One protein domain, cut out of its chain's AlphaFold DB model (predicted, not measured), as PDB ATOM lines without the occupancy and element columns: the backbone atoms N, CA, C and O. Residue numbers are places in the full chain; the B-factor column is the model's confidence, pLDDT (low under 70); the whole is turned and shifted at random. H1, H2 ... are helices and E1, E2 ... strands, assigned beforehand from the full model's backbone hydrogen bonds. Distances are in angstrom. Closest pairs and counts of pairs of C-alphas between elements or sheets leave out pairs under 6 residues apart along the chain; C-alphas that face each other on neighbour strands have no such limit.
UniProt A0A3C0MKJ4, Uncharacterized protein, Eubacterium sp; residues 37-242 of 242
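This is residues 37 to 242 of the 242 residues of an uncharacterized protein of Eubacterium sp (UniProt A0A3C0MKJ4). Three sheets are stacked partly face to face: the strongly twisted sheet E4 E14 E13 E12 E6 E9 stands toward one end of the long axis, the branched sheet of E5, E7, E10 and E11 reaches from the middle to the other end, and the sheet E1 E2 E3 E8 covers part of the branched one. The one named helix, H1, lies over E5 and E10 and reaches E13 with its last turns, and residues 157 to 162 stick out. The printed part has 206 residues with 14 named strands, E1 to E11 before H1 and E12 to E14 after it; the class is mostly strand. The sheet of six is antiparallel, that of E1 E2 E3 E8 mixed. The whole is compact, with a radius of gyration of the C-alphas of 17.7 A and spans of 58 by 43 by 33 A.

The largest sheet runs E4 (residues 66 to 78), E14 (233 to 241), E13 (216 to 224), E12 (204 to 211), E6 (112 to 120), E9 (147 to 149). E12 E13 E14 is a meander, each strand the antiparallel neighbour of the one before. Within hydrogen-bond range are N 72 and O 238, 2.9 A, N 237 and O 222, 3.0 A, N 207 and O 219, 2.9 A, N 208 and O 116, 2.8 A, and N 117 and O 147, 2.9 A. In the branched sheet, E10 (168 to 180) has E5 (94 to 102) on one side, E7 (124 to 127) and E11 (183 to 186) on the other, antiparallel, with N 171 and O 99 at 2.8 A, N 125 and O 170 at 2.9 A, N 178 and O 185 at 2.8 A. These two sheets are face to face, the parts that face each other 8.4 A centre to centre; the closest C-alphas of E6 and E7, those of Val 119 and Val 125, are 5.5 A apart. E1 (38 to 44), E2 (47 to 53) and E3 (57 to 62) form another meander, with N 40 and O 51 at 2.9 A and N 52 and O 59 at 2.8 A; E8 (140 to 143) is parallel to E3, N 60 and O 142 at 2.9 A. Their sheet and the branched one are face to face too, the parts that face each other 10.1 A centre to centre, and the three sheets form a stack of sheets, face to face in turn. H1 (191 to 202) is on the branched sheet at a height of 9.1 A, along the strands, at 21 degrees to E10 on the local plane. The closest C-alphas of H1 and E13, Asn 201 and Glu 224, are 4.8 A apart. In H1 every O i to N i+4 pair is within hydrogen-bond range.

E1 begins at C-alpha 38 (33.615, -58.347, 7.464). E10, 32.4 A long, bends by 68 degrees at residue 176; E4, 23.5 A, bends by 101 degrees at residue 70. E13 measures 26.5 A, E5 26.3 A and H1 16.4 A. E14 ends at C-alpha 241 (7.954, -50.660, 6.936).

The C-alphas farthest apart, of Ala 181 and Asp 213, are 60.7 A apart. The printed part has no cut. The links E4 to E5, E7 to E8 and E9 to E10 are long. Residues 80 to 93, 128 to 138 and 177 to 190 have pLDDT under 70; the mean of the printed part is 80.4.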
ATOM      1  N   PRO A  37      35.525 -54.040   8.804       78.19
ATOM      2  CA  PRO A  37      34.717 -55.169   9.245       78.19
ATOM      3  C   PRO A  37      34.371 -56.103   8.084       78.19
ATOM      4  O   PRO A  37      34.133 -55.678   6.954       78.19
ATOM      5  N   VAL A  38      34.248 -57.396   8.386       87.00
ATOM      6  CA  VAL A  38      33.615 -58.347   7.464       87.00
ATOM      7  C   VAL A  38      32.108 -58.316   7.698       87.00
ATOM      8  O   VAL A  38      31.640 -58.734   8.760       87.00
ATOM      9  N   ILE A  39      31.357 -57.860   6.695       89.12
ATOM     10  CA  ILE A  39      29.892 -57.795   6.717       89.12
ATOM     11  C   ILE A  39      29.302 -59.072   6.109       89.12
ATOM     12  O   ILE A  39      29.708 -59.507   5.029       89.12
ATOM     13  N   LYS A  40      28.342 -59.693   6.800       93.75
ATOM     14  CA  LYS A  40      27.617 -60.881   6.323       93.75
ATOM     15  C   LYS A  40      26.125 -60.749   6.591       93.75
ATOM     16  O   LYS A  40      25.737 -60.359   7.683       93.75
ATOM     17  N   ASN A  41      25.300 -61.182   5.643       94.44
ATOM     18  CA  ASN A  41      23.882 -61.420   5.903       94.44
ATOM     19  C   ASN A  41      23.712 -62.833   6.466       94.44
ATOM     20  O   ASN A  41      24.276 -63.789   5.927       94.44
ATOM     21  N   ILE A  42      22.961 -62.966   7.551       94.31
ATOM     22  CA  ILE A  42      22.673 -64.240   8.210       94.31
ATOM     23  C   ILE A  42      21.178 -64.332   8.530       94.31
ATOM     24  O   ILE A  42      20.486 -63.316   8.578       94.31
ATOM     25  N   LYS A  43      20.686 -65.544   8.788       92.06
ATOM     26  CA  LYS A  43      19.375 -65.753   9.411       92.06
ATOM     27  C   LYS A  43      19.554 -66.179  10.860       92.06
ATOM     28  O   LYS A  43      20.385 -67.041  11.143       92.06
ATOM     29  N   LEU A  44      18.773 -65.592  11.757       87.19
ATOM     30  CA  LEU A  44      18.735 -65.948  13.172       87.19
ATOM     31  C   LEU A  44      17.270 -65.986  13.606       87.19
ATOM     32  O   LEU A  44      16.555 -65.013  13.415       87.19
ATOM     33  N   ASN A  45      16.814 -67.124  14.135       87.19
ATOM     34  CA  ASN A  45      15.425 -67.319  14.576       87.19
ATOM     35  C   ASN A  45      14.364 -66.953  13.511       87.19
ATOM     36  O   ASN A  45      13.318 -66.410  13.832       87.19
ATOM     37  N   GLY A  46      14.647 -67.228  12.233       87.50
ATOM     38  CA  GLY A  46      13.743 -66.924  11.114       87.50
ATOM     39  C   GLY A  46      13.814 -65.485  10.582       87.50
ATOM     40  O   GLY A  46      13.365 -65.237   9.466       87.50
ATOM     41  N   GLU A  47      14.452 -64.568  11.307       89.56
ATOM     42  CA  GLU A  47      14.645 -63.167  10.921       89.56
ATOM     43  C   GLU A  47      15.979 -62.958  10.174       89.56
ATOM     44  O   GLU A  47      16.956 -63.693  10.368       89.56
ATOM     45  N   ASN A  48      16.039 -61.931   9.321       93.94
ATOM     46  CA  ASN A  48      17.258 -61.544   8.609       93.94
ATOM     47  C   ASN A  48      18.097 -60.588   9.462       93.94
ATOM     48  O   ASN A  48      17.608 -59.542   9.884       93.94
ATOM     49  N   TYR A  49      19.373 -60.917   9.652       94.88
ATOM     50  CA  TYR A  49      20.329 -60.099  10.396       94.88
ATOM     51  C   TYR A  49      21.523 -59.732   9.521       94.88
ATOM     52  O   TYR A  49      22.004 -60.533   8.711       94.88
ATOM     53  N   VAL A  50      22.060 -58.540   9.752       94.38
ATOM     54  CA  VAL A  50      23.418 -58.183   9.352       94.38
ATOM     55  C   VAL A  50      24.353 -58.554  10.497       94.38
ATOM     56  O   VAL A  50      24.058 -58.321  11.667       94.38
ATOM     57  N   ARG A  51      25.479 -59.177  10.159       93.00
ATOM     58  CA  ARG A  51      26.561 -59.542  11.069       93.00
ATOM     59  C   ARG A  51      27.818 -58.785  10.665       93.00
ATOM     60  O   ARG A  51      28.394 -59.077   9.617       93.00
ATOM     61  N   GLU A  52      28.269 -57.890  11.531       89.56
ATOM     62  CA  GLU A  52      29.526 -57.164  11.395       89.56
ATOM     63  C   GLU A  52      30.609 -57.809  12.254       89.56
ATOM     64  O   GLU A  52      30.442 -58.035  13.455       89.56
ATOM     65  N   ILE A  53      31.737 -58.142  11.635       86.62
ATOM     66  CA  ILE A  53      32.835 -58.852  12.287       86.62
ATOM     67  C   ILE A  53      34.070 -57.952  12.250       86.62
ATOM     68  O   ILE A  53      34.812 -57.955  11.268       86.62
ATOM     69  N   TYR A  54      34.312 -57.243  13.349       80.44
ATOM     70  CA  TYR A  54      35.570 -56.547  13.624       80.44
ATOM     71  C   TYR A  54      36.558 -57.499  14.323       80.44
ATOM     72  O   TYR A  54      36.154 -58.582  14.772       80.44
ATOM     73  N   PRO A  55      37.851 -57.152  14.431       77.00
ATOM     74  CA  PRO A  55      38.828 -57.981  15.141       77.00
ATOM     75  C   PRO A  55      38.458 -58.274  16.611       77.00
ATOM     76  O   PRO A  55      38.577 -59.412  17.061       77.00
ATOM     77  N   GLU A  56      37.951 -57.281  17.341       75.38
ATOM     78  CA  GLU A  56      37.682 -57.320  18.785       75.38
ATOM     79  C   GLU A  56      36.197 -57.447  19.149       75.38
ATOM     80  O   GLU A  56      35.868 -57.905  20.245       75.38
ATOM     81  N   VAL A  57      35.303 -57.081  18.226       80.31
ATOM     82  CA  VAL A  57      33.856 -57.069  18.447       80.31
ATOM     83  C   VAL A  57      33.107 -57.704  17.280       80.31
ATOM     84  O   VAL A  57      33.516 -57.651  16.120       80.31
ATOM     85  N   GLU A  58      32.035 -58.415  17.593       86.56
ATOM     86  CA  GLU A  58      31.073 -58.898  16.616       86.56
ATOM     87  C   GLU A  58      29.704 -58.337  16.959       86.56
ATOM     88  O   GLU A  58      29.253 -58.486  18.092       86.56
ATOM     89  N   ILE A  59      29.050 -57.728  15.977       87.44
ATOM     90  CA  ILE A  59      27.757 -57.082  16.157       87.44
ATOM     91  C   ILE A  59      26.763 -57.730  15.203       87.44
ATOM     92  O   ILE A  59      27.101 -58.067  14.067       87.44
ATOM     93  N   ARG A  60      25.550 -57.975  15.687       92.38
ATOM     94  CA  ARG A  60      24.453 -58.526  14.895       92.38
ATOM     95  C   ARG A  60      23.204 -57.704  15.140       92.38
ATOM     96  O   ARG A  60      22.825 -57.532  16.294       92.38
ATOM     97  N   TYR A  61      22.548 -57.261  14.083       93.88
ATOM     98  CA  TYR A  61      21.302 -56.507  14.184       93.88
ATOM     99  C   TYR A  61      20.338 -56.908  13.064       93.88
ATOM    100  O   TYR A  61      20.791 -57.321  11.989       93.88
ATOM    101  N   PRO A  62      19.019 -56.846  13.312       95.19
ATOM    102  CA  PRO A  62      18.021 -57.148  12.299       95.19
ATOM    103  C   PRO A  62      18.094 -56.139  11.151       95.19
ATOM    104  O   PRO A  62      18.472 -54.979  11.336       95.19
ATOM    105  N   LYS A  63      17.744 -56.603   9.950       94.19
ATOM    106  CA  LYS A  63      17.628 -55.763   8.759       94.19
ATOM    107  C   LYS A  63      16.157 -55.458   8.487       94.19
ATOM    108  O   LYS A  63      15.401 -56.371   8.164       94.19
ATOM    109  N   VAL A  64      15.795 -54.183   8.560       93.94
ATOM    110  CA  VAL A  64      14.442 -53.662   8.329       93.94
ATOM    111  C   VAL A  64      14.466 -52.739   7.113       93.94
ATOM    112  O   VAL A  64      15.426 -51.998   6.911       93.94
ATOM    113  N   VAL A  65      13.436 -52.795   6.273       93.75
ATOM    114  CA  VAL A  65      13.276 -51.866   5.148       93.75
ATOM    115  C   VAL A  65      12.180 -50.879   5.521       93.75
ATOM    116  O   VAL A  65      11.054 -51.288   5.786       93.75
ATOM    117  N   VAL A  66      12.528 -49.596   5.576       94.06
ATOM    118  CA  VAL A  66      11.607 -48.518   5.954       94.06
ATOM    119  C   VAL A  66      11.054 -47.810   4.724       94.06
ATOM    120  O   VAL A  66      11.679 -47.791   3.657       94.06
ATOM    121  N   ASP A  67       9.872 -47.229   4.884       95.62
ATOM    122  CA  ASP A  67       9.284 -46.314   3.921       95.62
ATOM    123  C   ASP A  67       9.589 -44.862   4.285       95.62
ATOM    124  O   ASP A  67       8.888 -44.234   5.073       95.62
ATOM    125  N   GLU A  68      10.662 -44.334   3.703       89.56
ATOM    126  CA  GLU A  68      11.142 -42.967   3.939       89.56
ATOM    127  C   GLU A  68      10.098 -41.888   3.600       89.56
ATOM    128  O   GLU A  68      10.118 -40.816   4.199       89.56
ATOM    129  N   ASP A  69       9.161 -42.167   2.688       94.81
ATOM    130  CA  ASP A  69       8.103 -41.222   2.302       94.81
ATOM    131  C   ASP A  69       6.991 -41.119   3.363       94.81
ATOM    132  O   ASP A  69       6.186 -40.190   3.344       94.81
ATOM    133  N   SER A  70       6.957 -42.053   4.321       96.31
ATOM    134  CA  SER A  70       5.958 -42.110   5.395       96.31
ATOM    135  C   SER A  70       6.368 -41.378   6.676       96.31
ATOM    136  O   SER A  70       5.710 -41.537   7.702       96.31
ATOM    137  N   LYS A  71       7.460 -40.602   6.640       96.38
ATOM    138  CA  LYS A  71       7.991 -39.909   7.819       96.38
ATOM    139  C   LYS A  71       6.966 -38.975   8.445       96.38
ATOM    140  O   LYS A  71       6.547 -37.985   7.850       96.38
ATOM    141  N   GLU A  72       6.682 -39.240   9.708       96.50
ATOM    142  CA  GLU A  72       5.938 -38.365  10.596       96.50
ATOM    143  C   GLU A  72       6.876 -37.898  11.709       96.50
ATOM    144  O   GLU A  72       7.444 -38.706  12.440       96.50
ATOM    145  N   TYR A  73       7.089 -36.589  11.817       94.12
ATOM    146  CA  TYR A  73       7.990 -36.030  12.820       94.12
ATOM    147  C   TYR A  73       7.429 -36.210  14.236       94.12
ATOM    148  O   TYR A  73       6.295 -35.824  14.507       94.12
ATOM    149  N   VAL A  74       8.245 -36.766  15.133       90.81
ATOM    150  CA  VAL A  74       7.892 -37.013  16.541       90.81
ATOM    151  C   VAL A  74       8.479 -35.930  17.441       90.81
ATOM    152  O   VAL A  74       7.791 -35.411  18.314       90.81
ATOM    153  N   GLY A  75       9.745 -35.567  17.226       88.56
ATOM    154  CA  GLY A  75      10.427 -34.588  18.068       88.56
ATOM    155  C   GLY A  75      11.936 -34.542  17.857       88.56
ATOM    156  O   GLY A  75      12.511 -35.381  17.161       88.56
ATOM    157  N   THR A  76      12.574 -33.563  18.497       86.19
ATOM    158  CA  THR A  76      14.030 -33.464  18.606       86.19
ATOM    159  C   THR A  76      14.428 -33.836  20.021       86.19
ATOM    160  O   THR A  76      13.920 -33.263  20.983       86.19
ATOM    161  N   TYR A  77      15.375 -34.756  20.142       81.56
ATOM    162  CA  TYR A  77      15.819 -35.293  21.417       81.56
ATOM    163  C   TYR A  77      17.302 -35.018  21.617       81.56
ATOM    164  O   TYR A  77      18.115 -35.188  20.699       81.56
ATOM    165  N   LYS A  78      17.654 -34.571  22.825       72.81
ATOM    166  CA  LYS A  78      19.046 -34.390  23.228       72.81
ATOM    167  C   LYS A  78      19.689 -35.759  23.400       72.81
ATOM    168  O   LYS A  78      19.081 -36.670  23.945       72.81
ATOM    169  N   LEU A  79      20.932 -35.873  22.954       70.25
ATOM    170  CA  LEU A  79      21.724 -37.083  23.067       70.25
ATOM    171  C   LEU A  79      22.977 -36.796  23.904       70.25
ATOM    172  O   LEU A  79      23.901 -36.133  23.439       70.25
ATOM    173  N   GLU A  80      23.018 -37.277  25.149       58.12
ATOM    174  CA  GLU A  80      24.202 -37.144  26.011       58.12
ATOM    175  C   GLU A  80      25.239 -38.249  25.745       58.12
ATOM    176  O   GLU A  80      24.911 -39.421  25.860       58.12
ATOM    177  N   ASN A  81      26.494 -37.883  25.444       59.38
ATOM    178  CA  ASN A  81      27.649 -38.770  25.166       59.38
ATOM    179  C   ASN A  81      28.739 -38.508  26.250       59.38
ATOM    180  O   ASN A  81      28.813 -37.389  26.746       59.38
ATOM    181  N   ARG A  82      29.665 -39.374  26.708       56.53
ATOM    182  CA  ARG A  82      30.434 -40.484  26.107       56.53
ATOM    183  C   ARG A  82      31.160 -41.271  27.225       56.53
ATOM    184  O   ARG A  82      31.724 -40.656  28.126       56.53
ATOM    185  N   CYS A  83      31.274 -42.602  27.116       47.91
ATOM    186  CA  CYS A  83      32.217 -43.419  27.908       47.91
ATOM    187  C   CYS A  83      33.034 -44.334  26.979       47.91
ATOM    188  O   CYS A  83      32.612 -45.436  26.626       47.91
ATOM    189  N   ALA A  84      34.228 -43.891  26.581       50.91
ATOM    190  CA  ALA A  84      35.108 -44.662  25.708       50.91
ATOM    191  C   ALA A  84      35.994 -45.626  26.519       50.91
ATOM    192  O   ALA A  84      37.049 -45.232  27.009       50.91
ATOM    193  N   ASN A  85      35.607 -46.901  26.625       52.59
ATOM    194  CA  ASN A  85      36.455 -47.919  27.259       52.59
ATOM    195  C   ASN A  85      37.598 -48.358  26.324       52.59
ATOM    196  O   ASN A  85      37.365 -49.017  25.308       52.59
ATOM    197  N   SER A  86      38.837 -48.035  26.702       50.66
ATOM    198  CA  SER A  86      40.073 -48.461  26.038       50.66
ATOM    199  C   SER A  86      40.415 -49.914  26.391       50.66
ATOM    200  O   SER A  86      41.076 -50.199  27.388       50.66
ATOM    201  N   ASN A  87      39.974 -50.865  25.567       53.97
ATOM    202  CA  ASN A  87      40.593 -52.191  25.567       53.97
ATOM    203  C   ASN A  87      41.802 -52.152  24.628       53.97
ATOM    204  O   ASN A  87      41.682 -52.449  23.440       53.97
ATOM    205  N   ASP A  88      42.950 -51.772  25.181       51.88
ATOM    206  CA  ASP A  88      44.235 -51.699  24.488       51.88
ATOM    207  C   ASP A  88      44.713 -53.106  24.115       51.88
ATOM    208  O   ASP A  88      45.355 -53.807  24.900       51.88
ATOM    209  N   ASN A  89      44.389 -53.557  22.905       52.25
ATOM    210  CA  ASN A  89      45.026 -54.737  22.340       52.25
ATOM    211  C   ASN A  89      46.165 -54.262  21.435       52.25
ATOM    212  O   ASN A  89      45.956 -54.035  20.248       52.25
ATOM    213  N   GLU A  90      47.374 -54.119  21.991       50.47
ATOM    214  CA  GLU A  90      48.578 -53.581  21.318       50.47
ATOM    215  C   GLU A  90      48.912 -54.225  19.958       50.47
ATOM    216  O   GLU A  90      49.677 -53.677  19.167       50.47
ATOM    217  N   LYS A  91      48.328 -55.390  19.657       54.78
ATOM    218  CA  LYS A  91      48.502 -56.125  18.397       54.78
ATOM    219  C   LYS A  91      47.579 -55.658  17.264       54.78
ATOM    220  O   LYS A  91      47.772 -56.090  16.123       54.78
ATOM    221  N   ILE A  92      46.563 -54.849  17.561       59.16
ATOM    222  CA  ILE A  92      45.506 -54.436  16.635       59.16
ATOM    223  C   ILE A  92      45.446 -52.904  16.670       59.16
ATOM    224  O   ILE A  92      45.165 -52.321  17.708       59.16
ATOM    225  N   ASN A  93      45.712 -52.244  15.539       67.69
ATOM    226  CA  ASN A  93      45.623 -50.782  15.385       67.69
ATOM    227  C   ASN A  93      44.153 -50.311  15.361       67.69
ATOM    228  O   ASN A  93      43.722 -49.674  14.402       67.69
ATOM    229  N   ARG A  94      43.346 -50.698  16.355       70.19
ATOM    230  CA  ARG A  94      41.933 -50.323  16.473       70.19
ATOM    231  C   ARG A  94      41.547 -50.033  17.917       70.19
ATOM    232  O   ARG A  94      42.073 -50.651  18.840       70.19
ATOM    233  N   ARG A  95      40.596 -49.119  18.089       72.50
ATOM    234  CA  ARG A  95      39.961 -48.758  19.354       72.50
ATOM    235  C   ARG A  95      38.486 -49.148  19.306       72.50
ATOM    236  O   ARG A  95      37.793 -48.864  18.336       72.50
ATOM    237  N   LYS A  96      38.000 -49.747  20.391       76.19
ATOM    238  CA  LYS A  96      36.568 -49.958  20.623       76.19
ATOM    239  C   LYS A  96      35.965 -48.693  21.226       76.19
ATOM    240  O   LYS A  96      36.482 -48.183  22.220       76.19
ATOM    241  N   VAL A  97      34.861 -48.223  20.663       75.12
ATOM    242  CA  VAL A  97      34.130 -47.051  21.145       75.12
ATOM    243  C   VAL A  97      32.699 -47.467  21.456       75.12
ATOM    244  O   VAL A  97      32.092 -48.256  20.730       75.12
ATOM    245  N   LYS A  98      32.197 -46.987  22.593       77.94
ATOM    246  CA  LYS A  98      30.805 -47.139  23.001       77.94
ATOM    247  C   LYS A  98      30.240 -45.759  23.275       77.94
ATOM    248  O   LYS A  98      30.772 -45.041  24.124       77.94
ATOM    249  N   SER A  99      29.174 -45.440  22.570       77.50
ATOM    250  CA  SER A  99      28.448 -44.188  22.712       77.50
ATOM    251  C   SER A  99      27.070 -44.519  23.238       77.50
ATOM    252  O   SER A  99      26.355 -45.322  22.640       77.50
ATOM    253  N   TYR A 100      26.748 -43.971  24.401       79.56
ATOM    254  CA  TYR A 100      25.456 -44.157  25.049       79.56
ATOM    255  C   TYR A 100      24.629 -42.916  24.797       79.56
ATOM    256  O   TYR A 100      25.195 -41.835  24.759       79.56
ATOM    257  N   TYR A 101      23.329 -43.096  24.628       79.50
ATOM    258  CA  TYR A 101      22.412 -42.053  24.210       79.50
ATOM    259  C   TYR A 101      21.060 -42.284  24.861       79.50
ATOM    260  O   TYR A 101      20.452 -43.324  24.622       79.50
ATOM    261  N   CYS A 102      20.602 -41.342  25.677       80.56
ATOM    262  CA  CYS A 102      19.233 -41.329  26.178       80.56
ATOM    263  C   CYS A 102      18.333 -40.616  25.170       80.56
ATOM    264  O   CYS A 102      18.704 -39.540  24.712       80.56
ATOM    265  N   ILE A 103      17.170 -41.178  24.838       80.31
ATOM    266  CA  ILE A 103      16.119 -40.434  24.125       80.31
ATOM    267  C   ILE A 103      15.096 -39.950  25.158       80.31
ATOM    268  O   ILE A 103      14.079 -40.602  25.385       80.31
ATOM    269  N   ASP A 104      15.417 -38.843  25.823       77.69
ATOM    270  CA  ASP A 104      14.662 -38.307  26.966       77.69
ATOM    271  C   ASP A 104      13.201 -37.958  26.617       77.69
ATOM    272  O   ASP A 104      12.941 -37.256  25.646       77.69
ATOM    273  N   GLY A 105      12.230 -38.444  27.390       75.69
ATOM    274  CA  GLY A 105      10.800 -38.160  27.183       75.69
ATOM    275  C   GLY A 105      10.132 -38.906  26.014       75.69
ATOM    276  O   GLY A 105       8.952 -38.687  25.726       75.69
ATOM    277  N   LEU A 106      10.834 -39.807  25.316       81.25
ATOM    278  CA  LEU A 106      10.200 -40.688  24.329       81.25
ATOM    279  C   LEU A 106       9.347 -41.756  25.041       81.25
ATOM    280  O   LEU A 106       9.855 -42.501  25.874       81.25
ATOM    281  N   TYR A 107       8.071 -41.878  24.652       79.69
ATOM    282  CA  TYR A 107       7.083 -42.785  25.266       79.69
ATOM    283  C   TYR A 107       6.758 -42.491  26.745       79.69
ATOM    284  O   TYR A 107       6.312 -43.378  27.472       79.69
ATOM    285  N   GLU A 108       6.908 -41.238  27.180       73.69
ATOM    286  CA  GLU A 108       6.427 -40.754  28.480       73.69
ATOM    287  C   GLU A 108       4.897 -40.544  28.429       73.69
ATOM    288  O   GLU A 108       4.401 -39.429  28.280       73.69
ATOM    289  N   ALA A 109       4.128 -41.638  28.453       72.44
ATOM    290  CA  ALA A 109       2.667 -41.597  28.406       72.44
ATOM    291  C   ALA A 109       2.038 -42.491  29.484       72.44
ATOM    292  O   ALA A 109       2.314 -43.690  29.553       72.44
ATOM    293  N   ASP A 110       1.121 -41.919  30.271       75.25
ATOM    294  CA  ASP A 110       0.462 -42.578  31.413       75.25
ATOM    295  C   ASP A 110      -0.381 -43.810  31.032       75.25
ATOM    296  O   ASP A 110      -0.784 -44.594  31.891       75.25
ATOM    297  N   ASN A 111      -0.684 -43.988  29.744       87.19
ATOM    298  CA  ASN A 111      -1.480 -45.101  29.238       87.19
ATOM    299  C   ASN A 111      -0.644 -46.240  28.636       87.19
ATOM    300  O   ASN A 111      -1.230 -47.177  28.094       87.19
ATOM    301  N   ILE A 112       0.689 -46.192  28.703       89.88
ATOM    302  CA  ILE A 112       1.543 -47.307  28.274       89.88
ATOM    303  C   ILE A 112       1.745 -48.257  29.455       89.88
ATOM    304  O   ILE A 112       2.311 -47.894  30.481       89.88
ATOM    305  N   GLN A 113       1.296 -49.501  29.298       91.06
ATOM    306  CA  GLN A 113       1.452 -50.550  30.304       91.06
ATOM    307  C   GLN A 113       2.812 -51.248  30.200       91.06
ATOM    308  O   GLN A 113       3.412 -51.596  31.214       91.06
ATOM    309  N   SER A 114       3.292 -51.504  28.981       92.94
ATOM    310  CA  SER A 114       4.613 -52.095  28.766       92.94
ATOM    311  C   SER A 114       5.207 -51.675  27.430       92.94
ATOM    312  O   SER A 114       4.484 -51.438  26.458       92.94
ATOM    313  N   LEU A 115       6.536 -51.623  27.391       92.81
ATOM    314  CA  LEU A 115       7.311 -51.240  26.223       92.81
ATOM    315  C   LEU A 115       8.479 -52.209  26.049       92.81
ATOM    316  O   LEU A 115       9.275 -52.421  26.964       92.81
ATOM    317  N   LYS A 116       8.606 -52.774  24.849       95.00
ATOM    318  CA  LYS A 116       9.793 -53.516  24.421       95.00
ATOM    319  C   LYS A 116      10.431 -52.806  23.250       95.00
ATOM    320  O   LYS A 116       9.743 -52.491  22.283       95.00
ATOM    321  N   MET A 117      11.746 -52.623  23.288       94.94
ATOM    322  CA  MET A 117      12.473 -51.952  22.210       94.94
ATOM    323  C   MET A 117      13.667 -52.768  21.732       94.94
ATOM    324  O   MET A 117      14.267 -53.528  22.495       94.94
ATOM    325  N   ARG A 118      14.033 -52.597  20.462       93.94
ATOM    326  CA  ARG A 118      15.317 -53.050  19.912       93.94
ATOM    327  C   ARG A 118      15.810 -52.102  18.825       93.94
ATOM    328  O   ARG A 118      15.032 -51.351  18.246       93.94
ATOM    329  N   VAL A 119      17.103 -52.188  18.525       94.31
ATOM    330  CA  VAL A 119      17.734 -51.451  17.423       94.31
ATOM    331  C   VAL A 119      17.857 -52.345  16.190       94.31
ATOM    332  O   VAL A 119      18.286 -53.495  16.284       94.31
ATOM    333  N   ALA A 120      17.548 -51.805  15.025       94.81
ATOM    334  CA  ALA A 120      17.730 -52.419  13.722       94.81
ATOM    335  C   ALA A 120      18.605 -51.530  12.829       94.81
ATOM    336  O   ALA A 120      18.818 -50.350  13.110       94.81
ATOM    337  N   ASN A 121      19.123 -52.118  11.748       94.31
ATOM    338  CA  ASN A 121      19.914 -51.467  10.692       94.31
ATOM    339  C   ASN A 121      21.242 -50.796  11.087       94.31
ATOM    340  O   ASN A 121      22.007 -50.433  10.192       94.31
ATOM    341  N   ALA A 122      21.559 -50.696  12.374       91.50
ATOM    342  CA  ALA A 122      22.774 -50.071  12.877       91.50
ATOM    343  C   ALA A 122      23.478 -50.940  13.922       91.50
ATOM    344  O   ALA A 122      22.867 -51.803  14.560       91.50
ATOM    345  N   ALA A 123      24.764 -50.660  14.149       87.25
ATOM    346  CA  ALA A 123      25.591 -51.308  15.162       87.25
ATOM    347  C   ALA A 123      25.259 -50.830  16.595       87.25
ATOM    348  O   ALA A 123      26.136 -50.424  17.361       87.25
ATOM    349  N   GLY A 124      23.975 -50.859  16.958       85.94
ATOM    350  CA  GLY A 124      23.453 -50.414  18.243       85.94
ATOM    351  C   GLY A 124      22.674 -51.496  18.987       85.94
ATOM    352  O   GLY A 124      22.204 -52.471  18.399       85.94
ATOM    353  N   VAL A 125      22.545 -51.321  20.300       86.00
ATOM    354  CA  VAL A 125      21.697 -52.133  21.184       86.00
ATOM    355  C   VAL A 125      20.980 -51.232  22.185       86.00
ATOM    356  O   VAL A 125      21.517 -50.199  22.579       86.00
ATOM    357  N   ILE A 126      19.795 -51.642  22.633       87.50
ATOM    358  CA  ILE A 126      19.154 -51.030  23.800       87.50
ATOM    359  C   ILE A 126      19.797 -51.607  25.062       87.50
ATOM    360  O   ILE A 126      20.063 -52.808  25.132       87.50
ATOM    361  N   THR A 127      20.079 -50.765  26.053       77.56
ATOM    362  CA  THR A 127      20.622 -51.202  27.344       77.56
ATOM    363  C   THR A 127      19.923 -50.495  28.493       77.56
ATOM    364  O   THR A 127      19.607 -49.321  28.397       77.56
ATOM    365  N   THR A 128      19.728 -51.191  29.609       65.38
ATOM    366  CA  THR A 128      19.255 -50.604  30.874       65.38
ATOM    367  C   THR A 128      20.397 -50.409  31.879       65.38
ATOM    368  O   THR A 128      20.188 -49.941  32.992       65.38
ATOM    369  N   ASN A 129      21.635 -50.759  31.504       58.22
ATOM    370  CA  ASN A 129      22.809 -50.668  32.370       58.22
ATOM    371  C   ASN A 129      24.032 -50.138  31.598       58.22
ATOM    372  O   ASN A 129      24.422 -50.686  30.564       58.22
ATOM    373  N   ARG A 130      24.676 -49.086  32.121       56.66
ATOM    374  CA  ARG A 130      25.884 -48.478  31.525       56.66
ATOM    375  C   ARG A 130      27.163 -49.307  31.766       56.66
ATOM    376  O   ARG A 130      28.182 -49.081  31.113       56.66
ATOM    377  N   ASN A 131      27.124 -50.301  32.660       49.09
ATOM    378  CA  ASN A 131      28.290 -51.078  33.089       49.09
ATOM    379  C   ASN A 131      28.384 -52.444  32.394       49.09
ATOM    380  O   ASN A 131      27.974 -53.474  32.928       49.09
ATOM    381  N   ILE A 132      29.007 -52.476  31.215       50.56
ATOM    382  CA  ILE A 132      29.339 -53.733  30.533       50.56
ATOM    383  C   ILE A 132      30.750 -54.170  30.952       50.56
ATOM    384  O   ILE A 132      31.737 -53.533  30.578       50.56
ATOM    385  N   LYS A 133      30.849 -55.262  31.721       44.69
ATOM    386  CA  LYS A 133      32.129 -55.859  32.141       44.69
ATOM    387  C   LYS A 133      32.898 -56.404  30.931       44.69
ATOM    388  O   LYS A 133      32.331 -57.100  30.095       44.69
ATOM    389  N   SER A 134      34.197 -56.112  30.859       44.28
ATOM    390  CA  SER A 134      35.091 -56.629  29.820       44.28
ATOM    391  C   SER A 134      35.772 -57.927  30.269       44.28
ATOM    392  O   SER A 134      36.642 -57.895  31.145       44.28
ATOM    393  N   ASP A 135      35.461 -59.052  29.630       43.12
ATOM    394  CA  ASP A 135      36.302 -60.250  29.718       43.12
ATOM    395  C   ASP A 135      37.505 -60.083  28.781       43.12
ATOM    396  O   ASP A 135      37.362 -60.062  27.559       43.12
ATOM    397  N   LYS A 136      38.714 -59.993  29.348       49.28
ATOM    398  CA  LYS A 136      39.968 -59.639  28.644       49.28
ATOM    399  C   LYS A 136      40.404 -60.597  27.518       49.28
ATOM    400  O   LYS A 136      41.390 -60.318  26.844       49.28
ATOM    401  N   VAL A 137      39.714 -61.723  27.311       53.72
ATOM    402  CA  VAL A 137      40.170 -62.810  26.417       53.72
ATOM    403  C   VAL A 137      39.150 -63.179  25.335       53.72
ATOM    404  O   VAL A 137      39.518 -63.772  24.320       53.72
ATOM    405  N   LYS A 138      37.868 -62.823  25.491       63.28
ATOM    406  CA  LYS A 138      36.830 -63.186  24.517       63.28
ATOM    407  C   LYS A 138      36.504 -61.999  23.625       63.28
ATOM    408  O   LYS A 138      36.281 -60.893  24.102       63.28
ATOM    409  N   LYS A 139      36.420 -62.265  22.321       72.75
ATOM    410  CA  LYS A 139      35.779 -61.357  21.372       72.75
ATOM    411  C   LYS A 139      34.367 -61.045  21.876       72.75
ATOM    412  O   LYS A 139      33.563 -61.972  22.008       72.75
ATOM    413  N   GLU A 140      34.080 -59.775  22.159       77.25
ATOM    414  CA  GLU A 140      32.759 -59.361  22.636       77.25
ATOM    415  C   GLU A 140      31.733 -59.539  21.517       77.25
ATOM    416  O   GLU A 140      32.019 -59.314  20.337       77.25
ATOM    417  N   ARG A 141      30.538 -59.995  21.887       81.75
ATOM    418  CA  ARG A 141      29.447 -60.234  20.946       81.75
ATOM    419  C   ARG A 141      28.242 -59.437  21.397       81.75
ATOM    420  O   ARG A 141      27.726 -59.684  22.481       81.75
ATOM    421  N   TYR A 142      27.798 -58.533  20.540       83.94
ATOM    422  CA  TYR A 142      26.569 -57.780  20.710       83.94
ATOM    423  C   TYR A 142      25.566 -58.292  19.692       83.94
ATOM    424  O   TYR A 142      25.874 -58.475  18.515       83.94
ATOM    425  N   THR A 143      24.371 -58.617  20.152       87.00
ATOM    426  CA  THR A 143      23.253 -58.957  19.280       87.00
ATOM    427  C   THR A 143      22.104 -58.088  19.730       87.00
ATOM    428  O   THR A 143      21.754 -58.129  20.904       87.00
ATOM    429  N   SER A 144      21.574 -57.274  18.823       90.25
ATOM    430  CA  SER A 144      20.381 -56.499  19.107       90.25
ATOM    431  C   SER A 144      19.211 -57.453  19.306       90.25
ATOM    432  O   SER A 144      18.925 -58.300  18.456       90.25
ATOM    433  N   THR A 145      18.581 -57.342  20.466       89.94
ATOM    434  CA  THR A 145      17.449 -58.154  20.902       89.94
ATOM    435  C   THR A 145      16.377 -57.241  21.469       89.94
ATOM    436  O   THR A 145      16.665 -56.104  21.835       89.94
ATOM    437  N   TRP A 146      15.151 -57.748  21.567       92.94
ATOM    438  CA  TRP A 146      14.097 -57.078  22.324       92.94
ATOM    439  C   TRP A 146      14.514 -56.937  23.787       92.94
ATOM    440  O   TRP A 146      14.957 -57.910  24.399       92.94
ATOM    441  N   VAL A 147      14.375 -55.727  24.315       91.69
ATOM    442  CA  VAL A 147      14.631 -55.378  25.711       91.69
ATOM    443  C   VAL A 147      13.341 -54.828  26.298       91.69
ATOM    444  O   VAL A 147      12.749 -53.921  25.717       91.69
ATOM    445  N   ASP A 148      12.918 -55.395  27.422       91.75
ATOM    446  CA  ASP A 148      11.860 -54.837  28.262       91.75
ATOM    447  C   ASP A 148      12.344 -53.527  28.885       91.75
ATOM    448  O   ASP A 148      13.387 -53.495  29.545       91.75
ATOM    449  N   ILE A 149      11.606 -52.448  28.640       88.31
ATOM    450  CA  ILE A 149      11.896 -51.134  29.202       88.31
ATOM    451  C   ILE A 149      11.152 -50.995  30.525       88.31
ATOM    452  O   ILE A 149       9.954 -51.264  30.610       88.31
ATOM    453  N   ASP A 150      11.882 -50.583  31.556       86.31
ATOM    454  CA  ASP A 150      11.317 -50.310  32.871       86.31
ATOM    455  C   ASP A 150      10.546 -48.986  32.830       86.31
ATOM    456  O   ASP A 150      11.130 -47.906  32.913       86.31
ATOM    457  N   MET A 151       9.227 -49.086  32.654       83.62
ATOM    458  CA  MET A 151       8.339 -47.925  32.561       83.62
ATOM    459  C   MET A 151       8.305 -47.103  33.853       83.62
ATOM    460  O   MET A 151       8.116 -45.893  33.783       83.62
ATOM    461  N   GLU A 152       8.518 -47.727  35.016       81.25
ATOM    462  CA  GLU A 152       8.526 -47.015  36.298       81.25
ATOM    463  C   GLU A 152       9.795 -46.168  36.426       81.25
ATOM    464  O   GLU A 152       9.732 -44.998  36.796       81.25
ATOM    465  N   ALA A 153      10.944 -46.720  36.021       78.06
ATOM    466  CA  ALA A 153      12.195 -45.966  35.952       78.06
ATOM    467  C   ALA A 153      12.168 -44.844  34.896       78.06
ATOM    468  O   ALA A 153      12.955 -43.904  34.990       78.06
ATOM    469  N   MET A 154      11.277 -44.936  33.899       77.38
ATOM    470  CA  MET A 154      11.050 -43.884  32.902       77.38
ATOM    471  C   MET A 154       9.994 -42.849  33.314       77.38
ATOM    472  O   MET A 154       9.684 -41.947  32.536       77.38
ATOM    473  N   ARG A 155       9.408 -42.954  34.509       77.88
ATOM    474  CA  ARG A 155       8.393 -42.002  34.948       77.88
ATOM    475  C   ARG A 155       9.045 -40.735  35.493       77.88
ATOM    476  O   ARG A 155       9.823 -40.780  36.452       77.88
ATOM    477  N   ARG A 156       8.679 -39.587  34.922       79.31
ATOM    478  CA  ARG A 156       9.082 -38.291  35.466       79.31
ATOM    479  C   ARG A 156       8.281 -37.975  36.726       79.31
ATOM    480  O   ARG A 156       7.068 -38.160  36.809       79.31
ATOM    481  N   THR A 157       8.995 -37.502  37.728       81.31
ATOM    482  CA  THR A 157       8.526 -37.096  39.047       81.31
ATOM    483  C   THR A 157       9.149 -35.741  39.379       81.31
ATOM    484  O   THR A 157      10.074 -35.286  38.708       81.31
ATOM    485  N   GLU A 158       8.673 -35.081  40.433       80.94
ATOM    486  CA  GLU A 158       9.299 -33.839  40.914       80.94
ATOM    487  C   GLU A 158      10.782 -34.028  41.286       80.94
ATOM    488  O   GLU A 158      11.567 -33.092  41.147       80.94
ATOM    489  N   GLU A 159      11.164 -35.230  41.730       80.00
ATOM    490  CA  GLU A 159      12.507 -35.541  42.234       80.00
ATOM    491  C   GLU A 159      13.538 -35.775  41.121       80.00
ATOM    492  O   GLU A 159      14.715 -35.498  41.330       80.00
ATOM    493  N   ASN A 160      13.109 -36.247  39.946       77.50
ATOM    494  CA  ASN A 160      13.984 -36.597  38.817       77.50
ATOM    495  C   ASN A 160      13.715 -35.742  37.563       77.50
ATOM    496  O   ASN A 160      14.177 -36.059  36.475       77.50
ATOM    497  N   LYS A 161      12.972 -34.636  37.691       75.25
ATOM    498  CA  LYS A 161      12.559 -33.791  36.555       75.25
ATOM    499  C   LYS A 161      13.709 -33.243  35.704       75.25
ATOM    500  O   LYS A 161      13.464 -32.911  34.548       75.25
ATOM    501  N   ASP A 162      14.906 -33.138  36.276       76.69
ATOM    502  CA  ASP A 162      16.116 -32.637  35.619       76.69
ATOM    503  C   ASP A 162      17.053 -33.779  35.159       76.69
ATOM    504  O   ASP A 162      18.114 -33.508  34.598       76.69
ATOM    505  N   ASP A 163      16.671 -35.042  35.387       75.12
ATOM    506  CA  ASP A 163      17.418 -36.220  34.946       75.12
ATOM    507  C   ASP A 163      17.076 -36.585  33.488       75.12
ATOM    508  O   ASP A 163      15.977 -36.315  32.995       75.12
ATOM    509  N   ASP A 164      18.012 -37.258  32.807       73.69
ATOM    510  CA  ASP A 164      17.772 -37.859  31.492       73.69
ATOM    511  C   ASP A 164      16.922 -39.135  31.641       73.69
ATOM    512  O   ASP A 164      17.443 -40.210  31.976       73.69
ATOM    513  N   ILE A 165      15.625 -39.040  31.346       76.19
ATOM    514  CA  ILE A 165      14.647 -40.111  31.557       76.19
ATOM    515  C   ILE A 165      14.159 -40.634  30.208       76.19
ATOM    516  O   ILE A 165      13.297 -40.061  29.545       76.19
ATOM    517  N   GLY A 166      14.703 -41.772  29.791       77.69
ATOM    518  CA  GLY A 166      14.315 -42.393  28.533       77.69
ATOM    519  C   GLY A 166      15.084 -43.674  28.224       77.69
ATOM    520  O   GLY A 166      15.986 -44.077  28.973       77.69
ATOM    521  N   PRO A 167      14.746 -44.345  27.110       81.38
ATOM    522  CA  PRO A 167      15.459 -45.533  26.677       81.38
ATOM    523  C   PRO A 167      16.899 -45.181  26.285       81.38
ATOM    524  O   PRO A 167      17.152 -44.239  25.530       81.38
ATOM    525  N   TRP A 168      17.849 -45.988  26.765       82.62
ATOM    526  CA  TRP A 168      19.267 -45.827  26.456       82.62
ATOM    527  C   TRP A 168      19.681 -46.704  25.274       82.62
ATOM    528  O   TRP A 168      19.594 -47.935  25.311       82.62
ATOM    529  N   ILE A 169      20.215 -46.063  24.241       85.62
ATOM    530  CA  ILE A 169      20.794 -46.694  23.060       85.62
ATOM    531  C   ILE A 169      22.313 -46.666  23.184       85.62
ATOM    532  O   ILE A 169      22.916 -45.625  23.420       85.62
ATOM    533  N   CYS A 170      22.946 -47.821  23.018       84.69
ATOM    534  CA  CYS A 170      24.393 -47.952  22.969       84.69
ATOM    535  C   CYS A 170      24.825 -48.293  21.545       84.69
ATOM    536  O   CYS A 170      24.602 -49.417  21.089       84.69
ATOM    537  N   PHE A 171      25.479 -47.357  20.859       84.62
ATOM    538  CA  PHE A 171      26.190 -47.652  19.619       84.62
ATOM    539  C   PHE A 171      27.586 -48.159  19.943       84.62
ATOM    540  O   PHE A 171      28.334 -47.553  20.713       84.62
ATOM    541  N   THR A 172      27.934 -49.300  19.359       79.81
ATOM    542  CA  THR A 172      29.253 -49.902  19.511       79.81
ATOM    543  C   THR A 172      29.960 -49.877  18.173       79.81
ATOM    544  O   THR A 172      29.482 -50.446  17.197       79.81
ATOM    545  N   SER A 173      31.138 -49.269  18.140       75.94
ATOM    546  CA  SER A 173      31.980 -49.235  16.955       75.94
ATOM    547  C   SER A 173      33.400 -49.679  17.280       75.94
ATOM    548  O   SER A 173      33.854 -49.715  18.428       75.94
ATOM    549  N   SER A 174      34.101 -50.083  16.232       76.94
ATOM    550  CA  SER A 174      35.518 -50.397  16.260       76.94
ATOM    551  C   SER A 174      36.156 -49.565  15.169       76.94
ATOM    552  O   SER A 174      35.807 -49.720  13.999       76.94
ATOM    553  N   VAL A 175      37.069 -48.677  15.541       75.56
ATOM    554  CA  VAL A 175      37.671 -47.678  14.649       75.56
ATOM    555  C   VAL A 175      39.184 -47.855  14.578       75.56
ATOM    556  O   VAL A 175      39.775 -48.335  15.547       75.56
ATOM    557  N   PRO A 176      39.847 -47.496  13.470       71.69
ATOM    558  CA  PRO A 176      41.304 -47.447  13.412       71.69
ATOM    559  C   PRO A 176      41.904 -46.540  14.502       71.69
ATOM    560  O   PRO A 176      41.409 -45.458  14.799       71.69
ATOM    561  N   GLY A 177      43.003 -46.979  15.113       68.62
ATOM    562  CA  GLY A 177      43.693 -46.243  16.173       68.62
ATOM    563  C   GLY A 177      45.202 -46.466  16.136       68.62
ATOM    564  O   GLY A 177      45.681 -47.506  15.683       68.62
ATOM    565  N   LYS A 178      45.969 -45.493  16.627       62.00
ATOM    566  CA  LYS A 178      47.426 -45.567  16.769       62.00
ATOM    567  C   LYS A 178      47.830 -45.164  18.176       62.00
ATOM    568  O   LYS A 178      47.303 -44.218  18.754       62.00
ATOM    569  N   ARG A 179      48.834 -45.852  18.709       58.44
ATOM    570  CA  ARG A 179      49.471 -45.433  19.951       58.44
ATOM    571  C   ARG A 179      50.347 -44.207  19.690       58.44
ATOM    572  O   ARG A 179      51.277 -44.271  18.884       58.44
ATOM    573  N   ILE A 180      50.055 -43.099  20.361       59.75
ATOM    574  CA  ILE A 180      50.823 -41.853  20.308       59.75
ATOM    575  C   ILE A 180      51.220 -41.506  21.745       59.75
ATOM    576  O   ILE A 180      50.358 -41.290  22.587       59.75
ATOM    577  N   ALA A 181      52.529 -41.460  22.017       56.00
ATOM    578  CA  ALA A 181      53.090 -41.076  23.321       56.00
ATOM    579  C   ALA A 181      52.555 -41.875  24.533       56.00
ATOM    580  O   ALA A 181      52.391 -41.329  25.615       56.00
ATOM    581  N   GLY A 182      52.298 -43.175  24.362       55.97
ATOM    582  CA  GLY A 182      51.814 -44.050  25.436       55.97
ATOM    583  C   GLY A 182      50.301 -44.270  25.430       55.97
ATOM    584  O   GLY A 182      49.891 -45.369  25.797       55.97
ATOM    585  N   ASP A 183      49.526 -43.330  24.881       55.12
ATOM    586  CA  ASP A 183      48.061 -43.390  24.781       55.12
ATOM    587  C   ASP A 183      47.582 -43.901  23.419       55.12
ATOM    588  O   ASP A 183      48.150 -43.568  22.374       55.12
ATOM    589  N   PHE A 184      46.485 -44.662  23.397       55.78
ATOM    590  CA  PHE A 184      45.771 -44.970  22.157       55.78
ATOM    591  C   PHE A 184      44.921 -43.777  21.715       55.78
ATOM    592  O   PHE A 184      43.954 -43.394  22.376       55.78
ATOM    593  N   ARG A 185      45.267 -43.202  20.561       55.75
ATOM    594  CA  ARG A 185      44.518 -42.120  19.920       55.75
ATOM    595  C   ARG A 185      44.001 -42.580  18.563       55.75
ATOM    596  O   ARG A 185      44.668 -43.319  17.840       55.75
ATOM    597  N   THR A 186      42.805 -42.146  18.214       54.94
ATOM    598  CA  THR A 186      42.240 -42.281  16.866       54.94
ATOM    599  C   THR A 186      43.132 -41.504  15.904       54.94
ATOM    600  O   THR A 186      43.584 -40.406  16.235       54.94
ATOM    601  N   ILE A 187      43.473 -42.103  14.761       52.75
ATOM    602  CA  ILE A 187      44.457 -41.524  13.827       52.75
ATOM    603  C   ILE A 187      43.867 -40.297  13.137       52.75
ATOM    604  O   ILE A 187      44.544 -39.278  13.001       52.75
ATOM    605  N   GLU A 188      42.593 -40.384  12.767       55.53
ATOM    606  CA  GLU A 188      41.820 -39.278  12.227       55.53
ATOM    607  C   GLU A 188      40.806 -38.818  13.270       55.53
ATOM    608  O   GLU A 188      40.034 -39.612  13.807       55.53
ATOM    609  N   HIS A 189      40.792 -37.516  13.559       55.06
ATOM    610  CA  HIS A 189      39.923 -36.936  14.589       55.06
ATOM    611  C   HIS A 189      38.420 -37.117  14.291       55.06
ATOM    612  O   HIS A 189      37.597 -36.958  15.185       55.06
ATOM    613  N   ASN A 190      38.072 -37.485  13.051       64.88
ATOM    614  CA  ASN A 190      36.702 -37.493  12.545       64.88
ATOM    615  C   ASN A 190      36.141 -38.892  12.230       64.88
ATOM    616  O   ASN A 190      34.941 -38.991  12.001       64.88
ATOM    617  N   GLU A 191      36.938 -39.969  12.227       71.44
ATOM    618  CA  GLU A 191      36.438 -41.311  11.859       71.44
ATOM    619  C   GLU A 191      35.468 -41.889  12.899       71.44
ATOM    620  O   GLU A 191      34.449 -42.470  12.534       71.44
ATOM    621  N   GLU A 192      35.746 -41.694  14.193       74.69
ATOM    622  CA  GLU A 192      34.828 -42.088  15.275       74.69
ATOM    623  C   GLU A 192      33.471 -41.428  15.118       74.69
ATOM    624  O   GLU A 192      32.438 -42.094  15.143       74.69
ATOM    625  N   ASN A 193      33.508 -40.119  14.904       76.69
ATOM    626  CA  ASN A 193      32.316 -39.313  14.784       76.69
ATOM    627  C   ASN A 193      31.552 -39.638  13.493       76.69
ATOM    628  O   ASN A 193      30.328 -39.678  13.505       76.69
ATOM    629  N   ALA A 194      32.248 -39.924  12.388       80.69
ATOM    630  CA  ALA A 194      31.612 -40.313  11.133       80.69
ATOM    631  C   ALA A 194      30.866 -41.651  11.258       80.69
ATOM    632  O   ALA A 194      29.720 -41.750  10.826       80.69
ATOM    633  N   VAL A 195      31.481 -42.662  11.887       82.19
ATOM    634  CA  VAL A 195      30.838 -43.968  12.127       82.19
ATOM    635  C   VAL A 195      29.668 -43.840  13.107       82.19
ATOM    636  O   VAL A 195      28.655 -44.522  12.967       82.19
ATOM    637  N   GLU A 196      29.794 -42.976  14.109       82.81
ATOM    638  CA  GLU A 196      28.716 -42.668  15.048       82.81
ATOM    639  C   GLU A 196      27.522 -42.008  14.341       82.81
ATOM    640  O   GLU A 196      26.406 -42.513  14.441       82.81
ATOM    641  N   VAL A 197      27.764 -40.959  13.546       86.56
ATOM    642  CA  VAL A 197      26.742 -40.279  12.728       86.56
ATOM    643  C   VAL A 197      26.082 -41.250  11.746       86.56
ATOM    644  O   VAL A 197      24.862 -41.247  11.601       86.56
ATOM    645  N   GLU A 198      26.858 -42.116  11.091       89.19
ATOM    646  CA  GLU A 198      26.325 -43.132  10.179       89.19
ATOM    647  C   GLU A 198      25.410 -44.128  10.901       89.19
ATOM    648  O   GLU A 198      24.333 -44.447  10.397       89.19
ATOM    649  N   ASN A 199      25.814 -44.605  12.081       89.56
ATOM    650  CA  ASN A 199      24.999 -45.518  12.876       89.56
ATOM    651  C   ASN A 199      23.699 -44.864  13.343       89.56
ATOM    652  O   ASN A 199      22.659 -45.511  13.274       89.56
ATOM    653  N   VAL A 200      23.745 -43.603  13.780       90.12
ATOM    654  CA  VAL A 200      22.552 -42.844  14.173       90.12
ATOM    655  C   VAL A 200      21.603 -42.687  12.987       90.12
ATOM    656  O   VAL A 200      20.455 -43.104  13.086       90.12
ATOM    657  N   ASN A 201      22.101 -42.201  11.847       91.38
ATOM    658  CA  ASN A 201      21.281 -41.920  10.663       91.38
ATOM    659  C   ASN A 201      20.704 -43.172   9.982       91.38
ATOM    660  O   ASN A 201      19.741 -43.078   9.229       91.38
ATOM    661  N   LYS A 202      21.298 -44.351  10.198       91.94
ATOM    662  CA  LYS A 202      20.765 -45.632   9.701       91.94
ATOM    663  C   LYS A 202      19.906 -46.361  10.727       91.94
ATOM    664  O   LYS A 202      19.319 -47.393  10.394       91.94
ATOM    665  N   CYS A 203      19.892 -45.895  11.973       93.25
ATOM    666  CA  CYS A 203      19.232 -46.585  13.064       93.25
ATOM    667  C   CYS A 203      17.723 -46.610  12.840       93.25
ATOM    668  O   CYS A 203      17.094 -45.575  12.634       93.25
ATOM    669  N   VAL A 204      17.152 -47.808  12.945       95.69
ATOM    670  CA  VAL A 204      15.714 -47.992  13.107       95.69
ATOM    671  C   VAL A 204      15.479 -48.508  14.519       95.69
ATOM    672  O   VAL A 204      16.105 -49.479  14.942       95.69
ATOM    673  N   ILE A 205      14.582 -47.874  15.257       95.00
ATOM    674  CA  ILE A 205      14.119 -48.336  16.559       95.00
ATOM    675  C   ILE A 205      12.785 -49.035  16.335       95.00
ATOM    676  O   ILE A 205      11.832 -48.431  15.849       95.00
ATOM    677  N   GLU A 206      12.714 -50.308  16.701       96.50
ATOM    678  CA  GLU A 206      11.454 -51.044  16.732       96.50
ATOM    679  C   GLU A 206      10.921 -51.014  18.163       96.50
ATOM    680  O   GLU A 206      11.630 -51.410  19.093       96.50
ATOM    681  N   ALA A 207       9.682 -50.562  18.341       95.75
ATOM    682  CA  ALA A 207       9.017 -50.465  19.634       95.75
ATOM    683  C   ALA A 207       7.711 -51.265  19.611       95.75
ATOM    684  O   ALA A 207       6.839 -51.020  18.781       95.75
ATOM    685  N   LYS A 208       7.572 -52.222  20.527       96.81
ATOM    686  CA  LYS A 208       6.317 -52.927  20.802       96.81
ATOM    687  C   LYS A 208       5.709 -52.338  22.059       96.81
ATOM    688  O   LYS A 208       6.344 -52.363  23.112       96.81
ATOM    689  N   ILE A 209       4.503 -51.818  21.916       95.44
ATOM    690  CA  ILE A 209       3.801 -51.046  22.930       95.44
ATOM    691  C   ILE A 209       2.523 -51.797  23.267       95.44
ATOM    692  O   ILE A 209       1.750 -52.141  22.370       95.44
ATOM    693  N   THR A 210       2.294 -52.020  24.554       96.06
ATOM    694  CA  THR A 210       1.002 -52.468  25.070       96.06
ATOM    695  C   THR A 210       0.441 -51.351  25.932       96.06
ATOM    696  O   THR A 210       1.097 -50.906  26.874       96.06
ATOM    697  N   TYR A 211      -0.754 -50.888  25.594       94.12
ATOM    698  CA  TYR A 211      -1.457 -49.837  26.314       94.12
ATOM    699  C   TYR A 211      -2.305 -50.421  27.451       94.12
ATOM    700  O   TYR A 211      -2.626 -51.609  27.465       94.12
ATOM    701  N   THR A 212      -2.685 -49.580  28.410       93.00
ATOM    702  CA  THR A 212      -3.473 -49.968  29.594       93.00
ATOM    703  C   THR A 212      -4.878 -50.473  29.264       93.00
ATOM    704  O   THR A 212      -5.461 -51.207  30.058       93.00
ATOM    705  N   ASP A 213      -5.415 -50.130  28.091       94.44
ATOM    706  CA  ASP A 213      -6.676 -50.659  27.556       94.44
ATOM    707  C   ASP A 213      -6.521 -52.036  26.874       94.44
ATOM    708  O   ASP A 213      -7.498 -52.599  26.377       94.44
ATOM    709  N   GLY A 214      -5.306 -52.594  26.858       94.06
ATOM    710  CA  GLY A 214      -4.966 -53.868  26.230       94.06
ATOM    711  C   GLY A 214      -4.655 -53.771  24.735       94.06
ATOM    712  O   GLY A 214      -4.352 -54.794  24.118       94.06
ATOM    713  N   LYS A 215      -4.707 -52.578  24.127       95.88
ATOM    714  CA  LYS A 215      -4.298 -52.390  22.733       95.88
ATOM    715  C   LYS A 215      -2.801 -52.665  22.588       95.88
ATOM    716  O   LYS A 215      -1.990 -52.180  23.372       95.88
ATOM    717  N   GLU A 216      -2.433 -53.381  21.531       96.75
ATOM    718  CA  GLU A 216      -1.039 -53.577  21.136       96.75
ATOM    719  C   GLU A 216      -0.731 -52.806  19.848       96.75
ATOM    720  O   GLU A 216      -1.518 -52.793  18.899       96.75
ATOM    721  N   GLU A 217       0.430 -52.159  19.804       95.31
ATOM    722  CA  GLU A 217       0.944 -51.460  18.629       95.31
ATOM    723  C   GLU A 217       2.430 -51.777  18.451       95.31
ATOM    724  O   GLU A 217       3.181 -51.919  19.415       95.31
ATOM    725  N   THR A 218       2.877 -51.885  17.200       96.00
ATOM    726  CA  THR A 218       4.305 -51.859  16.877       96.00
ATOM    727  C   THR A 218       4.597 -50.587  16.101       96.00
ATOM    728  O   THR A 218       4.006 -50.361  15.048       96.00
ATOM    729  N   GLN A 219       5.504 -49.770  16.626       96.12
ATOM    730  CA  GLN A 219       5.974 -48.548  15.992       96.12
ATOM    731  C   GLN A 219       7.417 -48.722  15.516       96.12
ATOM    732  O   GLN A 219       8.219 -49.417  16.145       96.12
ATOM    733  N   TYR A 220       7.738 -48.067  14.405       97.00
ATOM    734  CA  TYR A 220       9.085 -47.998  13.859       97.00
ATOM    735  C   TYR A 220       9.501 -46.538  13.832       97.00
ATOM    736  O   TYR A 220       8.777 -45.698  13.297       97.00
ATOM    737  N   LEU A 221      10.649 -46.240  14.432       95.75
ATOM    738  CA  LEU A 221      11.211 -44.900  14.458       95.75
ATOM    739  C   LEU A 221      12.553 -44.893  13.738       95.75
ATOM    740  O   LEU A 221      13.317 -45.851  13.846       95.75
ATOM    741  N   ILE A 222      12.866 -43.801  13.054       95.19
ATOM    742  CA  ILE A 222      14.215 -43.510  12.566       95.19
ATOM    743  C   ILE A 222      14.769 -42.289  13.284       95.19
ATOM    744  O   ILE A 222      14.012 -41.448  13.775       95.19
ATOM    745  N   MET A 223      16.095 -42.199  13.327       92.00
ATOM    746  CA  MET A 223      16.804 -41.050  13.873       92.00
ATOM    747  C   MET A 223      17.617 -40.373  12.781       92.00
ATOM    748  O   MET A 223      18.275 -41.043  11.989       92.00
ATOM    749  N   GLU A 224      17.620 -39.048  12.787       92.00
ATOM    750  CA  GLU A 224      18.447 -38.241  11.898       92.00
ATOM    751  C   GLU A 224      19.175 -37.164  12.691       92.00
ATOM    752  O   GLU A 224      18.591 -36.475  13.525       92.00
ATOM    753  N   THR A 225      20.462 -36.990  12.416       89.38
ATOM    754  CA  THR A 225      21.257 -35.880  12.935       89.38
ATOM    755  C   THR A 225      21.772 -35.022  11.787       89.38
ATOM    756  O   THR A 225      22.271 -35.522  10.777       89.38
ATOM    757  N   GLU A 226      21.667 -33.704  11.947       83.31
ATOM    758  CA  GLU A 226      22.141 -32.730  10.954       83.31
ATOM    759  C   GLU A 226      23.671 -32.583  10.969       83.31
ATOM    760  O   GLU A 226      24.295 -32.155   9.993       83.31
ATOM    761  N   SER A 227      24.296 -32.941  12.092       81.50
ATOM    762  CA  SER A 227      25.730 -32.803  12.288       81.50
ATOM    763  C   SER A 227      26.496 -33.939  11.626       81.50
ATOM    764  O   SER A 227      26.214 -35.117  11.817       81.50
ATOM    765  N   LYS A 228      27.551 -33.578  10.895       74.75
ATOM    766  CA  LYS A 228      28.489 -34.540  10.294       74.75
ATOM    767  C   LYS A 228      29.627 -34.943  11.231       74.75
ATOM    768  O   LYS A 228      30.431 -35.795  10.867       74.75
ATOM    769  N   TYR A 229      29.732 -34.299  12.397       71.56
ATOM    770  CA  TYR A 229      30.939 -34.357  13.225       71.56
ATOM    771  C   TYR A 229      30.691 -34.650  14.695       71.56
ATOM    772  O   TYR A 229      31.614 -35.088  15.360       71.56
ATOM    773  N   ILE A 230      29.513 -34.352  15.233       75.12
ATOM    774  CA  ILE A 230      29.179 -34.611  16.636       75.12
ATOM    775  C   ILE A 230      27.679 -34.819  16.716       75.12
ATOM    776  O   ILE A 230      26.922 -33.921  16.351       75.12
ATOM    777  N   VAL A 231      27.255 -35.961  17.236       76.19
ATOM    778  CA  VAL A 231      25.845 -36.191  17.532       76.19
ATOM    779  C   VAL A 231      25.525 -35.547  18.881       76.19
ATOM    780  O   VAL A 231      25.951 -36.043  19.922       76.19
ATOM    781  N   THR A 232      24.814 -34.422  18.852       74.12
ATOM    782  CA  THR A 232      24.357 -33.690  20.050       74.12
ATOM    783  C   THR A 232      22.844 -33.758  20.231       74.12
ATOM    784  O   THR A 232      22.343 -33.740  21.353       74.12
ATOM    785  N   ALA A 233      22.120 -33.846  19.121       81.88
ATOM    786  CA  ALA A 233      20.682 -34.010  19.070       81.88
ATOM    787  C   ALA A 233      20.301 -34.828  17.833       81.88
ATOM    788  O   ALA A 233      21.050 -34.876  16.843       81.88
ATOM    789  N   VAL A 234      19.131 -35.454  17.906       88.75
ATOM    790  CA  VAL A 234      18.514 -36.181  16.796       88.75
ATOM    791  C   VAL A 234      17.072 -35.759  16.621       88.75
ATOM    792  O   VAL A 234      16.337 -35.600  17.594       88.75
ATOM    793  N   ASN A 235      16.666 -35.628  15.369       92.00
ATOM    794  CA  ASN A 235      15.270 -35.614  14.983       92.00
ATOM    795  C   ASN A 235      14.798 -37.062  14.881       92.00
ATOM    796  O   ASN A 235      15.470 -37.902  14.280       92.00
ATOM    797  N   VAL A 236      13.655 -37.353  15.486       92.81
ATOM    798  CA  VAL A 236      13.043 -38.678  15.480       92.81
ATOM    799  C   VAL A 236      11.769 -38.617  14.656       92.81
ATOM    800  O   VAL A 236      10.947 -37.712  14.820       92.81
ATOM    801  N   TYR A 237      11.605 -39.601  13.780       95.44
ATOM    802  CA  TYR A 237      10.436 -39.730  12.920       95.44
ATOM    803  C   TYR A 237       9.819 -41.109  13.093       95.44
ATOM    804  O   TYR A 237      10.543 -42.103  13.122       95.44
ATOM    805  N   LYS A 238       8.491 -41.178  13.150       96.50
ATOM    806  CA  LYS A 238       7.735 -42.413  12.964       96.50
ATOM    807  C   LYS A 238       7.681 -42.731  11.473       96.50
ATOM    808  O   LYS A 238       7.534 -41.832  10.649       96.50
ATOM    809  N   VAL A 239       7.835 -44.007  11.135       97.31
ATOM    810  CA  VAL A 239       7.815 -44.506   9.755       97.31
ATOM    811  C   VAL A 239       7.058 -45.827   9.662       97.31
ATOM    812  O   VAL A 239       6.915 -46.562  10.640       97.31
ATOM    813  N   ASN A 240       6.616 -46.156   8.455       96.19
ATOM    814  CA  ASN A 240       6.132 -47.477   8.082       96.19
ATOM    815  C   ASN A 240       7.287 -48.363   7.583       96.19
ATOM    816  O   ASN A 240       8.358 -47.884   7.202       96.19
ATOM    817  N   ILE A 241       7.054 -49.676   7.556       93.31
ATOM    818  CA  ILE A 241       7.954 -50.660   6.936       93.31
ATOM    819  C   ILE A 241       7.445 -51.060   5.545       93.31
ATOM    820  O   ILE A 241       6.237 -51.017   5.303       93.31
ATOM    821  N   LYS A 242       8.358 -51.452   4.648       88.31
ATOM    822  CA  LYS A 242       8.045 -51.973   3.300       88.31
ATOM    823  C   LYS A 242       7.941 -53.493   3.260       88.31
ATOM    824  O   LYS A 242       8.698 -54.160   4.002       88.31
TER     825      LYS A 242